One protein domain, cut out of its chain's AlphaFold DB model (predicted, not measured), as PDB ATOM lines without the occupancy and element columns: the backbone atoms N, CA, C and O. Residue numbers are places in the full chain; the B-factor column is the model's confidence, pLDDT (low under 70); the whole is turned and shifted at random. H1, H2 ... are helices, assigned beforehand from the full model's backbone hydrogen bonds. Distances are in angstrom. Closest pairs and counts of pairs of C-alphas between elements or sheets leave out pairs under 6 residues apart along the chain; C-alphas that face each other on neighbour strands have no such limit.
ATOM      1  N   TRP A  84      -6.798   5.813  83.696       84.31
ATOM      2  CA  TRP A  84      -5.828   5.611  84.773       84.31
ATOM      3  C   TRP A  84      -6.018   6.617  85.904       84.31
ATOM      4  O   TRP A  84      -5.951   6.241  87.071       84.31
ATOM      5  N   ARG A  85      -6.299   7.883  85.586       83.81
ATOM      6  CA  ARG A  85      -6.570   8.907  86.600       83.81
ATOM      7  C   ARG A  85      -7.828   8.610  87.400       83.81
ATOM      8  O   ARG A  85      -7.782   8.729  88.622       83.81
ATOM      9  N   THR A  86      -8.923   8.221  86.744       85.38
ATOM     10  CA  THR A  86     -10.158   7.864  87.455       85.38
ATOM     11  C   THR A  86      -9.905   6.688  88.388       85.38
ATOM     12  O   THR A  86     -10.234   6.780  89.564       85.38
ATOM     13  N   MET A  87      -9.188   5.657  87.928       83.94
ATOM     14  CA  MET A  87      -8.799   4.531  88.781       83.94
ATOM     15  C   MET A  87      -7.940   4.950  89.978       83.94
ATOM     16  O   MET A  87      -8.181   4.472  91.085       83.94
ATOM     17  N   VAL A  88      -6.940   5.822  89.782       83.62
ATOM     18  CA  VAL A  88      -6.079   6.316  90.876       83.62
ATOM     19  C   VAL A  88      -6.919   6.998  91.953       83.62
ATOM     20  O   VAL A  88      -6.701   6.753  93.138       83.62
ATOM     21  N   VAL A  89      -7.895   7.814  91.549       84.12
ATOM     22  CA  VAL A  89      -8.779   8.541  92.470       84.12
ATOM     23  C   VAL A  89      -9.766   7.597  93.159       84.12
ATOM     24  O   VAL A  89      -9.846   7.594  94.386       84.12
ATOM     25  N   GLU A  90     -10.484   6.771  92.396       86.81
ATOM     26  CA  GLU A  90     -11.511   5.854  92.907       86.81
ATOM     27  C   GLU A  90     -10.933   4.826  93.883       86.81
ATOM     28  O   GLU A  90     -11.518   4.561  94.931       86.81
ATOM     29  N   ARG A  91      -9.756   4.277  93.562       83.06
ATOM     30  CA  ARG A  91      -9.086   3.251  94.371       83.06
ATOM     31  C   ARG A  91      -8.080   3.820  95.367       83.06
ATOM     32  O   ARG A  91      -7.404   3.050  96.037       83.06
ATOM     33  N   ARG A  92      -7.952   5.151  95.453       81.94
ATOM     34  CA  ARG A  92      -6.985   5.851  96.321       81.94
ATOM     35  C   ARG A  92      -5.555   5.311  96.178       81.94
ATOM     36  O   ARG A  92      -4.849   5.124  97.167       81.94
ATOM     37  N   MET A  93      -5.129   5.049  94.942       79.38
ATOM     38  CA  MET A  93      -3.813   4.467  94.678       79.38
ATOM     39  C   MET A  93      -2.701   5.460  95.009       79.38
ATOM     40  O   MET A  93      -2.741   6.624  94.605       79.38
ATOM     41  N   PHE A  94      -1.664   4.979  95.691       81.88
ATOM     42  CA  PHE A  94      -0.456   5.759  95.904       81.88
ATOM     43  C   PHE A  94       0.457   5.663  94.679       81.88
ATOM     44  O   PHE A  94       1.024   4.611  94.386       81.88
ATOM     45  N   VAL A  95       0.609   6.778  93.966       83.00
ATOM     46  CA  VAL A  95       1.476   6.885  92.788       83.00
ATOM     47  C   VAL A  95       2.785   7.566  93.200       83.00
ATOM     48  O   VAL A  95       2.791   8.727  93.614       83.00
ATOM     49  N   LYS A  96       3.896   6.829  93.116       83.31
ATOM     50  CA  LYS A  96       5.249   7.321  93.436       83.31
ATOM     51  C   LYS A  96       5.753   8.306  92.372       83.31
ATOM     52  O   LYS A  96       5.170   8.434  91.306       83.31
ATOM     53  N   ASP A  97       6.826   9.040  92.658       82.69
ATOM     54  CA  ASP A  97       7.499   9.960  91.714       82.69
ATOM     55  C   ASP A  97       6.650  11.107  91.135       82.69
ATOM     56  O   ASP A  97       7.094  11.835  90.241       82.69
ATOM     57  N   LEU A  98       5.457  11.328  91.686       87.75
ATOM     58  CA  LEU A  98       4.690  12.539  91.447       87.75
ATOM     59  C   LEU A  98       5.240  13.676  92.300       87.75
ATOM     60  O   LEU A  98       5.516  13.534  93.492       87.75
ATOM     61  N   SER A  99       5.373  14.834  91.672       87.88
ATOM     62  CA  SER A  99       5.820  16.060  92.316       87.88
ATOM     63  C   SER A  99       4.686  17.078  92.377       87.88
ATOM     64  O   SER A  99       3.714  17.006  91.621       87.88
ATOM     65  N   ARG A 100       4.798  18.044  93.294       90.25
ATOM     66  CA  ARG A 100       3.852  19.159  93.363       90.25
ATOM     67  C   ARG A 100       3.932  19.960  92.061       90.25
ATOM     68  O   ARG A 100       4.959  20.578  91.787       90.25
ATOM     69  N   GLY A 101       2.852  19.933  91.287       90.00
ATOM     70  CA  GLY A 101       2.738  20.680  90.042       90.00
ATOM     71  C   GLY A 101       2.272  22.118  90.257       90.00
ATOM     72  O   GLY A 101       1.824  22.503  91.341       90.00
ATOM     73  N   TRP A 102       2.402  22.920  89.205       92.25
ATOM     74  CA  TRP A 102       1.987  24.325  89.169       92.25
ATOM     75  C   TRP A 102       0.734  24.545  88.310       92.25
ATOM     76  O   TRP A 102       0.065  25.566  88.443       92.25
ATOM     77  N   PHE A 103       0.389  23.589  87.446       92.94
ATOM     78  CA  PHE A 103      -0.723  23.703  86.509       92.94
ATOM     79  C   PHE A 103      -2.015  23.103  87.085       92.94
ATOM     80  O   PHE A 103      -2.069  21.912  87.384       92.94
ATOM     81  N   LEU A 104      -3.058  23.932  87.237       91.38
ATOM     82  CA  LEU A 104      -4.414  23.547  87.681       91.38
ATOM     83  C   LEU A 104      -4.470  22.726  88.988       91.38
ATOM     84  O   LEU A 104      -5.388  21.936  89.191       91.38
ATOM     85  N   GLY A 105      -3.475  22.874  89.867       86.88
ATOM     86  CA  GLY A 105      -3.365  22.077  91.096       86.88
ATOM     87  C   GLY A 105      -3.099  20.582  90.866       86.88
ATOM     88  O   GLY A 105      -3.123  19.809  91.822       86.88
ATOM     89  N   LEU A 106      -2.835  20.162  89.625       88.88
ATOM     90  CA  LEU A 106      -2.517  18.778  89.291       88.88
ATOM     91  C   LEU A 106      -1.077  18.445  89.708       88.88
ATOM     92  O   LEU A 106      -0.196  19.305  89.620       88.88
ATOM     93  N   PRO A 107      -0.796  17.204  90.135       90.00
ATOM     94  CA  PRO A 107       0.576  16.762  90.324       90.00
ATOM     95  C   PRO A 107       1.282  16.632  88.969       90.00
ATOM     96  O   PRO A 107       0.649  16.362  87.947       90.00
ATOM     97  N   GLN A 108       2.599  16.810  88.978       91.44
ATOM     98  CA  GLN A 108       3.453  16.710  87.800       91.44
ATOM     99  C   GLN A 108       4.252  15.404  87.838       91.44
ATOM    100  O   GLN A 108       4.941  15.128  88.827       91.44
ATOM    101  N   ASP A 109       4.187  14.629  86.755       89.81
ATOM    102  CA  ASP A 109       4.994  13.424  86.567       89.81
ATOM    103  C   ASP A 109       6.436  13.809  86.191       89.81
ATOM    104  O   ASP A 109       6.689  14.372  85.128       89.81
ATOM    105  N   LEU A 110       7.387  13.541  87.093       87.12
ATOM    106  CA  LEU A 110       8.827  13.737  86.873       87.12
ATOM    107  C   LEU A 110       9.589  12.408  86.981       87.12
ATOM    108  O   LEU A 110      10.742  12.381  87.420       87.12
ATOM    109  N   SER A 111       8.937  11.301  86.619       84.69
ATOM    110  CA  SER A 111       9.544   9.967  86.631       84.69
ATOM    111  C   SER A 111      10.566   9.753  85.505       84.69
ATOM    112  O   SER A 111      11.451   8.915  85.662       84.69
ATOM    113  N   ASP A 112      10.503  10.527  84.413       81.25
ATOM    114  CA  ASP A 112      11.516  10.518  83.351       81.25
ATOM    115  C   ASP A 112      12.814  11.232  83.805       81.25
ATOM    116  O   ASP A 112      12.803  12.449  84.052       81.25
ATOM    117  N   PRO A 113      13.960  10.526  83.902       74.44
ATOM    118  CA  PRO A 113      15.208  11.127  84.366       74.44
ATOM    119  C   PRO A 113      15.802  12.161  83.400       74.44
ATOM    120  O   PRO A 113      16.467  13.097  83.856       74.44
ATOM    121  N   GLN A 114      15.583  12.019  82.088       75.69
ATOM    122  CA  GLN A 114      16.131  12.922  81.075       75.69
ATOM    123  C   GLN A 114      15.429  14.276  81.150       75.69
ATOM    124  O   GLN A 114      16.093  15.307  81.291       75.69
ATOM    125  N   TRP A 115      14.093  14.278  81.149       79.69
ATOM    126  CA  TRP A 115      13.312  15.506  81.261       79.69
ATOM    127  C   TRP A 115      13.521  16.183  82.612       79.69
ATOM    128  O   TRP A 115      13.793  17.385  82.671       79.69
ATOM    129  N   LYS A 116      13.468  15.417  83.710       81.00
ATOM    130  CA  LYS A 116      13.711  15.937  85.063       81.00
ATOM    131  C   LYS A 116      15.056  16.653  85.156       81.00
ATOM    132  O   LYS A 116      15.142  17.727  85.758       81.00
ATOM    133  N   THR A 117      16.096  16.086  84.546       76.50
ATOM    134  CA  THR A 117      17.431  16.686  84.551       76.50
ATOM    135  C   THR A 117      17.500  17.919  83.658       76.50
ATOM    136  O   THR A 117      17.941  18.970  84.123       76.50
ATOM    137  N   LEU A 118      16.999  17.836  82.420       78.25
ATOM    138  CA  LEU A 118      16.938  18.975  81.502       78.25
ATOM    139  C   LEU A 118      16.236  20.170  82.153       78.25
ATOM    140  O   LEU A 118      16.791  21.264  82.175       78.25
ATOM    141  N   ARG A 119      15.057  19.947  82.742       83.81
ATOM    142  CA  ARG A 119      14.256  20.972  83.418       83.81
ATOM    143  C   ARG A 119      15.004  21.607  84.585       83.81
ATOM    144  O   ARG A 119      15.061  22.830  84.685       83.81
ATOM    145  N   LYS A 120      15.606  20.787  85.454       82.75
ATOM    146  CA  LYS A 120      16.349  21.265  86.629       82.75
ATOM    147  C   LYS A 120      17.515  22.177  86.243       82.75
ATOM    148  O   LYS A 120      17.757  23.172  86.920       82.75
ATOM    149  N   PHE A 121      18.225  21.849  85.165       80.88
ATOM    150  CA  PHE A 121      19.389  22.611  84.708       80.88
ATOM    151  C   PHE A 121      19.098  23.517  83.518       80.88
ATOM    152  O   PHE A 121      20.031  24.085  82.953       80.88
ATOM    153  N   PHE A 122      17.830  23.707  83.156       83.50
ATOM    154  CA  PHE A 122      17.452  24.484  81.984       83.50
ATOM    155  C   PHE A 122      18.069  25.893  81.984       83.50
ATOM    156  O   PHE A 122      18.684  26.242  80.978       83.50
ATOM    157  N   PRO A 123      18.038  26.678  83.086       85.19
ATOM    158  CA  PRO A 123      18.657  28.008  83.094       85.19
ATOM    159  C   PRO A 123      20.164  27.970  82.819       85.19
ATOM    160  O   PRO A 123      20.698  28.825  82.112       85.19
ATOM    161  N   THR A 338      15.015  37.159  60.317       87.31
ATOM    162  CA  THR A 338      14.839  37.409  61.761       87.31
ATOM    163  C   THR A 338      13.405  37.155  62.217       87.31
ATOM    164  O   THR A 338      13.192  36.575  63.280       87.31
ATOM    165  N   ARG A 339      12.417  37.524  61.390       91.69
ATOM    166  CA  ARG A 339      11.001  37.233  61.641       91.69
ATOM    167  C   ARG A 339      10.777  35.726  61.776       91.69
ATOM    168  O   ARG A 339      10.219  35.298  62.781       91.69
ATOM    169  N   ALA A 340      11.244  34.931  60.812       90.44
ATOM    170  CA  ALA A 340      11.127  33.474  60.862       90.44
ATOM    171  C   ALA A 340      11.819  32.888  62.103       90.44
ATOM    172  O   ALA A 340      11.222  32.063  62.790       90.44
ATOM    173  N   THR A 341      13.013  33.372  62.456       88.81
ATOM    174  CA  THR A 341      13.727  32.960  63.674       88.81
ATOM    175  C   THR A 341      12.906  33.219  64.934       88.81
ATOM    176  O   THR A 341      12.769  32.327  65.766       88.81
ATOM    177  N   VAL A 342      12.312  34.410  65.078       92.25
ATOM    178  CA  VAL A 342      11.469  34.746  66.239       92.25
ATOM    179  C   VAL A 342      10.237  33.842  66.304       92.25
ATOM    180  O   VAL A 342       9.934  33.315  67.373       92.25
ATOM    181  N   PHE A 343       9.567  33.591  65.175       93.62
ATOM    182  CA  PHE A 343       8.440  32.653  65.129       93.62
ATOM    183  C   PHE A 343       8.854  31.226  65.506       93.62
ATOM    184  O   PHE A 343       8.141  30.569  66.260       93.62
ATOM    185  N   MET A 344      10.008  30.748  65.032       90.38
ATOM    186  CA  MET A 344      10.527  29.427  65.397       90.38
ATOM    187  C   MET A 344      10.872  29.340  66.886       90.38
ATOM    188  O   MET A 344      10.534  28.349  67.524       90.38
ATOM    189  N   LEU A 345      11.484  30.378  67.464       90.50
ATOM    190  CA  LEU A 345      11.781  30.428  68.898       90.50
ATOM    191  C   LEU A 345      10.503  30.438  69.742       90.50
ATOM    192  O   LEU A 345      10.397  29.663  70.691       90.50
ATOM    193  N   ALA A 346       9.516  31.257  69.368       93.06
ATOM    194  CA  ALA A 346       8.215  31.285  70.030       93.06
ATOM    195  C   ALA A 346       7.514  29.923  69.936       93.06
ATOM    196  O   ALA A 346       7.011  29.411  70.934       93.06
ATOM    197  N   ARG A 347       7.547  29.286  68.760       92.31
ATOM    198  CA  ARG A 347       7.010  27.937  68.550       92.31
ATOM    199  C   ARG A 347       7.707  26.900  69.436       92.31
ATOM    200  O   ARG A 347       7.025  26.106  70.073       92.31
ATOM    201  N   THR A 348       9.035  26.925  69.528       89.81
ATOM    202  CA  THR A 348       9.801  26.035  70.417       89.81
ATOM    203  C   THR A 348       9.439  26.252  71.883       89.81
ATOM    204  O   THR A 348       9.232  25.284  72.610       89.81
ATOM    205  N   PHE A 349       9.298  27.505  72.318       90.19
ATOM    206  CA  PHE A 349       8.850  27.820  73.674       90.19
ATOM    207  C   PHE A 349       7.447  27.262  73.956       90.19
ATOM    208  O   PHE A 349       7.237  26.629  74.988       90.19
ATOM    209  N   LEU A 350       6.509  27.424  73.016       93.19
ATOM    210  CA  LEU A 350       5.167  26.852  73.128       93.19
ATOM    211  C   LEU A 350       5.196  25.321  73.203       93.19
ATOM    212  O   LEU A 350       4.417  24.750  73.958       93.19
ATOM    213  N   TYR A 351       6.105  24.649  72.488       91.62
ATOM    214  CA  TYR A 351       6.275  23.200  72.615       91.62
ATOM    215  C   TYR A 351       6.826  22.780  73.976       91.62
ATOM    216  O   TYR A 351       6.323  21.824  74.555       91.62
ATOM    217  N   ILE A 352       7.810  23.500  74.516       88.62
ATOM    218  CA  ILE A 352       8.328  23.229  75.867       88.62
ATOM    219  C   ILE A 352       7.216  23.424  76.906       88.62
ATOM    220  O   ILE A 352       7.036  22.576  77.778       88.62
ATOM    221  N   LEU A 353       6.429  24.497  76.783       90.81
ATOM    222  CA  LEU A 353       5.274  24.747  77.644       90.81
ATOM    223  C   LEU A 353       4.219  23.642  77.513       90.81
ATOM    224  O   LEU A 353       3.686  23.181  78.519       90.81
ATOM    225  N   LEU A 354       3.937  23.196  76.287       91.69
ATOM    226  CA  LEU A 354       3.011  22.098  76.031       91.69
ATOM    227  C   LEU A 354       3.486  20.809  76.703       91.69
ATOM    228  O   LEU A 354       2.679  20.156  77.354       91.69
ATOM    229  N   VAL A 355       4.775  20.465  76.606       89.44
ATOM    230  CA  VAL A 355       5.343  19.305  77.310       89.44
ATOM    231  C   VAL A 355       5.204  19.470  78.827       89.44
ATOM    232  O   VAL A 355       4.743  18.544  79.488       89.44
ATOM    233  N   GLU A 356       5.504  20.647  79.392       90.12
ATOM    234  CA  GLU A 356       5.303  20.904  80.828       90.12
ATOM    235  C   GLU A 356       3.842  20.693  81.252       90.12
ATOM    236  O   GLU A 356       3.589  20.051  82.272       90.12
ATOM    237  N   VAL A 357       2.874  21.173  80.467       91.25
ATOM    238  CA  VAL A 357       1.443  20.943  80.717       91.25
ATOM    239  C   VAL A 357       1.093  19.463  80.568       91.25
ATOM    240  O   VAL A 357       0.404  18.906  81.421       91.25
ATOM    241  N   MET A 358       1.606  18.787  79.538       88.31
ATOM    242  CA  MET A 358       1.371  17.361  79.326       88.31
ATOM    243  C   MET A 358       1.852  16.524  80.509       88.31
ATOM    244  O   MET A 358       1.148  15.598  80.878       88.31
ATOM    245  N   LEU A 359       2.955  16.864  81.175       90.12
ATOM    246  CA  LEU A 359       3.409  16.141  82.376       90.12
ATOM    247  C   LEU A 359       2.475  16.298  83.584       90.12
ATOM    248  O   LEU A 359       2.501  15.476  84.498       90.12
ATOM    249  N   HIS A 360       1.634  17.334  83.603       90.00
ATOM    250  CA  HIS A 360       0.572  17.476  84.604       90.00
ATOM    251  C   HIS A 360      -0.687  16.704  84.231       90.00
ATOM    252  O   HIS A 360      -1.496  16.418  85.110       90.00
ATOM    253  N   LEU A 361      -0.873  16.386  82.948       86.38
ATOM    254  CA  LEU A 361      -2.018  15.642  82.429       86.38
ATOM    255  C   LEU A 361      -1.712  14.142  82.350       86.38
ATOM    256  O   LEU A 361      -2.529  13.332  82.761       86.38
ATOM    257  N   TYR A 362      -0.503  13.743  81.985       85.81
ATOM    258  CA  TYR A 362      -0.112  12.353  81.796       85.81
ATOM    259  C   TYR A 362       0.759  11.852  82.955       85.81
ATOM    260  O   TYR A 362       1.903  12.258  83.076       85.81
ATOM    261  N   MET A 363       0.224  10.938  83.780       84.56
ATOM    262  CA  MET A 363       0.965  10.246  84.863       84.56
ATOM    263  C   MET A 363       1.410   8.827  84.473       84.56
ATOM    264  O   MET A 363       1.741   8.000  85.323       84.56
ATOM    265  N   TYR A 364       1.289   8.489  83.188       79.81
ATOM    266  CA  TYR A 364       1.438   7.115  82.715       79.81
ATOM    267  C   TYR A 364       2.837   6.558  82.988       79.81
ATOM    268  O   TYR A 364       2.963   5.392  83.347       79.81
ATOM    269  N   VAL A 365       3.876   7.385  82.846       83.31
ATOM    270  CA  VAL A 365       5.265   6.945  83.013       83.31
ATOM    271  C   VAL A 365       5.525   6.572  84.469       83.31
ATOM    272  O   VAL A 365       6.058   5.495  84.729       83.31
ATOM    273  N   SER A 366       5.056   7.387  85.415       85.81
ATOM    274  CA  SER A 366       5.148   7.059  86.836       85.81
ATOM    275  C   SER A 366       4.393   5.767  87.180       85.81
ATOM    276  O   SER A 366       4.961   4.886  87.831       85.81
ATOM    277  N   ILE A 367       3.152   5.613  86.700       83.62
ATOM    278  CA  ILE A 367       2.345   4.399  86.921       83.62
ATOM    279  C   ILE A 367       3.064   3.163  86.364       83.62
ATOM    280  O   ILE A 367       3.101   2.124  87.022       83.62
ATOM    281  N   ASN A 368       3.659   3.286  85.174       84.00
ATOM    282  CA  ASN A 368       4.401   2.224  84.504       84.00
ATOM    283  C   ASN A 368       5.678   1.825  85.232       84.00
ATOM    284  O   ASN A 368       5.883   0.645  85.514       84.00
ATOM    285  N   ASN A 369       6.510   2.799  85.583       83.56
ATOM    286  CA  ASN A 369       7.784   2.540  86.246       83.56
ATOM    287  C   ASN A 369       7.587   1.940  87.640       83.56
ATOM    288  O   ASN A 369       8.356   1.076  88.056       83.56
ATOM    289  N   ASN A 370       6.531   2.359  88.337       83.12
ATOM    290  CA  ASN A 370       6.210   1.875  89.675       83.12
ATOM    291  C   ASN A 370       5.278   0.661  89.685       83.12
ATOM    292  O   ASN A 370       4.938   0.185  90.768       83.12
ATOM    293  N   ARG A 371       4.852   0.181  88.508       83.31
ATOM    294  CA  ARG A 371       3.883  -0.909  88.344       83.31
ATOM    295  C   ARG A 371       2.675  -0.757  89.268       83.31
ATOM    296  O   ARG A 371       2.233  -1.710  89.899       83.31
ATOM    297  N   THR A 372       2.129   0.455  89.367       78.56
ATOM    298  CA  THR A 372       1.087   0.789  90.359       78.56
ATOM    299  C   THR A 372      -0.208  -0.018  90.166       78.56
ATOM    300  O   THR A 372      -1.025  -0.123  91.077       78.56
ATOM    301  N   TRP A 373      -0.399  -0.661  89.009       75.25
ATOM    302  CA  TRP A 373      -1.483  -1.628  88.824       75.25
ATOM    303  C   TRP A 373      -1.279  -2.928  89.615       75.25
ATOM    304  O   TRP A 373      -2.264  -3.544  89.997       75.25
ATOM    305  N   GLU A 374      -0.051  -3.359  89.913       76.81
ATOM    306  CA  GLU A 374       0.199  -4.614  90.645       76.81
ATOM    307  C   GLU A 374      -0.240  -4.512  92.109       76.81
ATOM    308  O   GLU A 374      -0.785  -5.470  92.657       76.81
ATOM    309  N   THR A 375      -0.111  -3.331  92.723       64.69
ATOM    310  CA  THR A 375      -0.608  -3.079  94.084       64.69
ATOM    311  C   THR A 375      -2.124  -3.250  94.208       64.69
ATOM    312  O   THR A 375      -2.611  -3.524  95.297       64.69
TER     313      THR A 375
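Overview. This is residues 84 to 123 and 338 to 375 of the 381 residues of an uncharacterized protein of Guillardia theta (strain CCMP2712) (UniProt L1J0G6). A long helix, H3, sticks out with residues 338 to 351 from a loose head of three short helices, H1, H2 and H4, and the long loop 91 to 112. The 78 printed residues hold H1, H2, H3 and H4 in chain order, all helix, with no named strand. The whole is loose, radius of gyration of the C-alphas 15.4 A, a rod spanning 54 by 22 by 17 A.

Along the chain. Find C-alpha 338 at (14.839, 37.409, 61.761); from there H3, residues 338 to 361, runs 34.4 A. H4 is residues 364 to 369, ending at C-alpha (7.784, 2.540, 86.246). Look earlier for H1, residues 84 to 90, and H2, residues 113 to 120.

Arrangement. H3 is near H2, with 5 C-alpha pairs within 10 A, and apart from H1. H4 and H1 are close but not clearly touching, C-alphas of Tyr 364 and Trp 84 closest at 7.7 A, about perpendicular at 86 degrees. H2 and H4 are apart. Residues 98 to 99 pair antiparallel with 108 to 109. Every O i to N i+4 pair is within hydrogen-bond range in H1, H2 and H4; in H3, 19 of 20.

Size, cuts and confidence. The cut omits residues 124 to 337, a 23.6 A gap between C-alphas 123 and 338. H1 to H2 is a long link, H3 to H4 tight. Only residue 375 has pLDDT under 70.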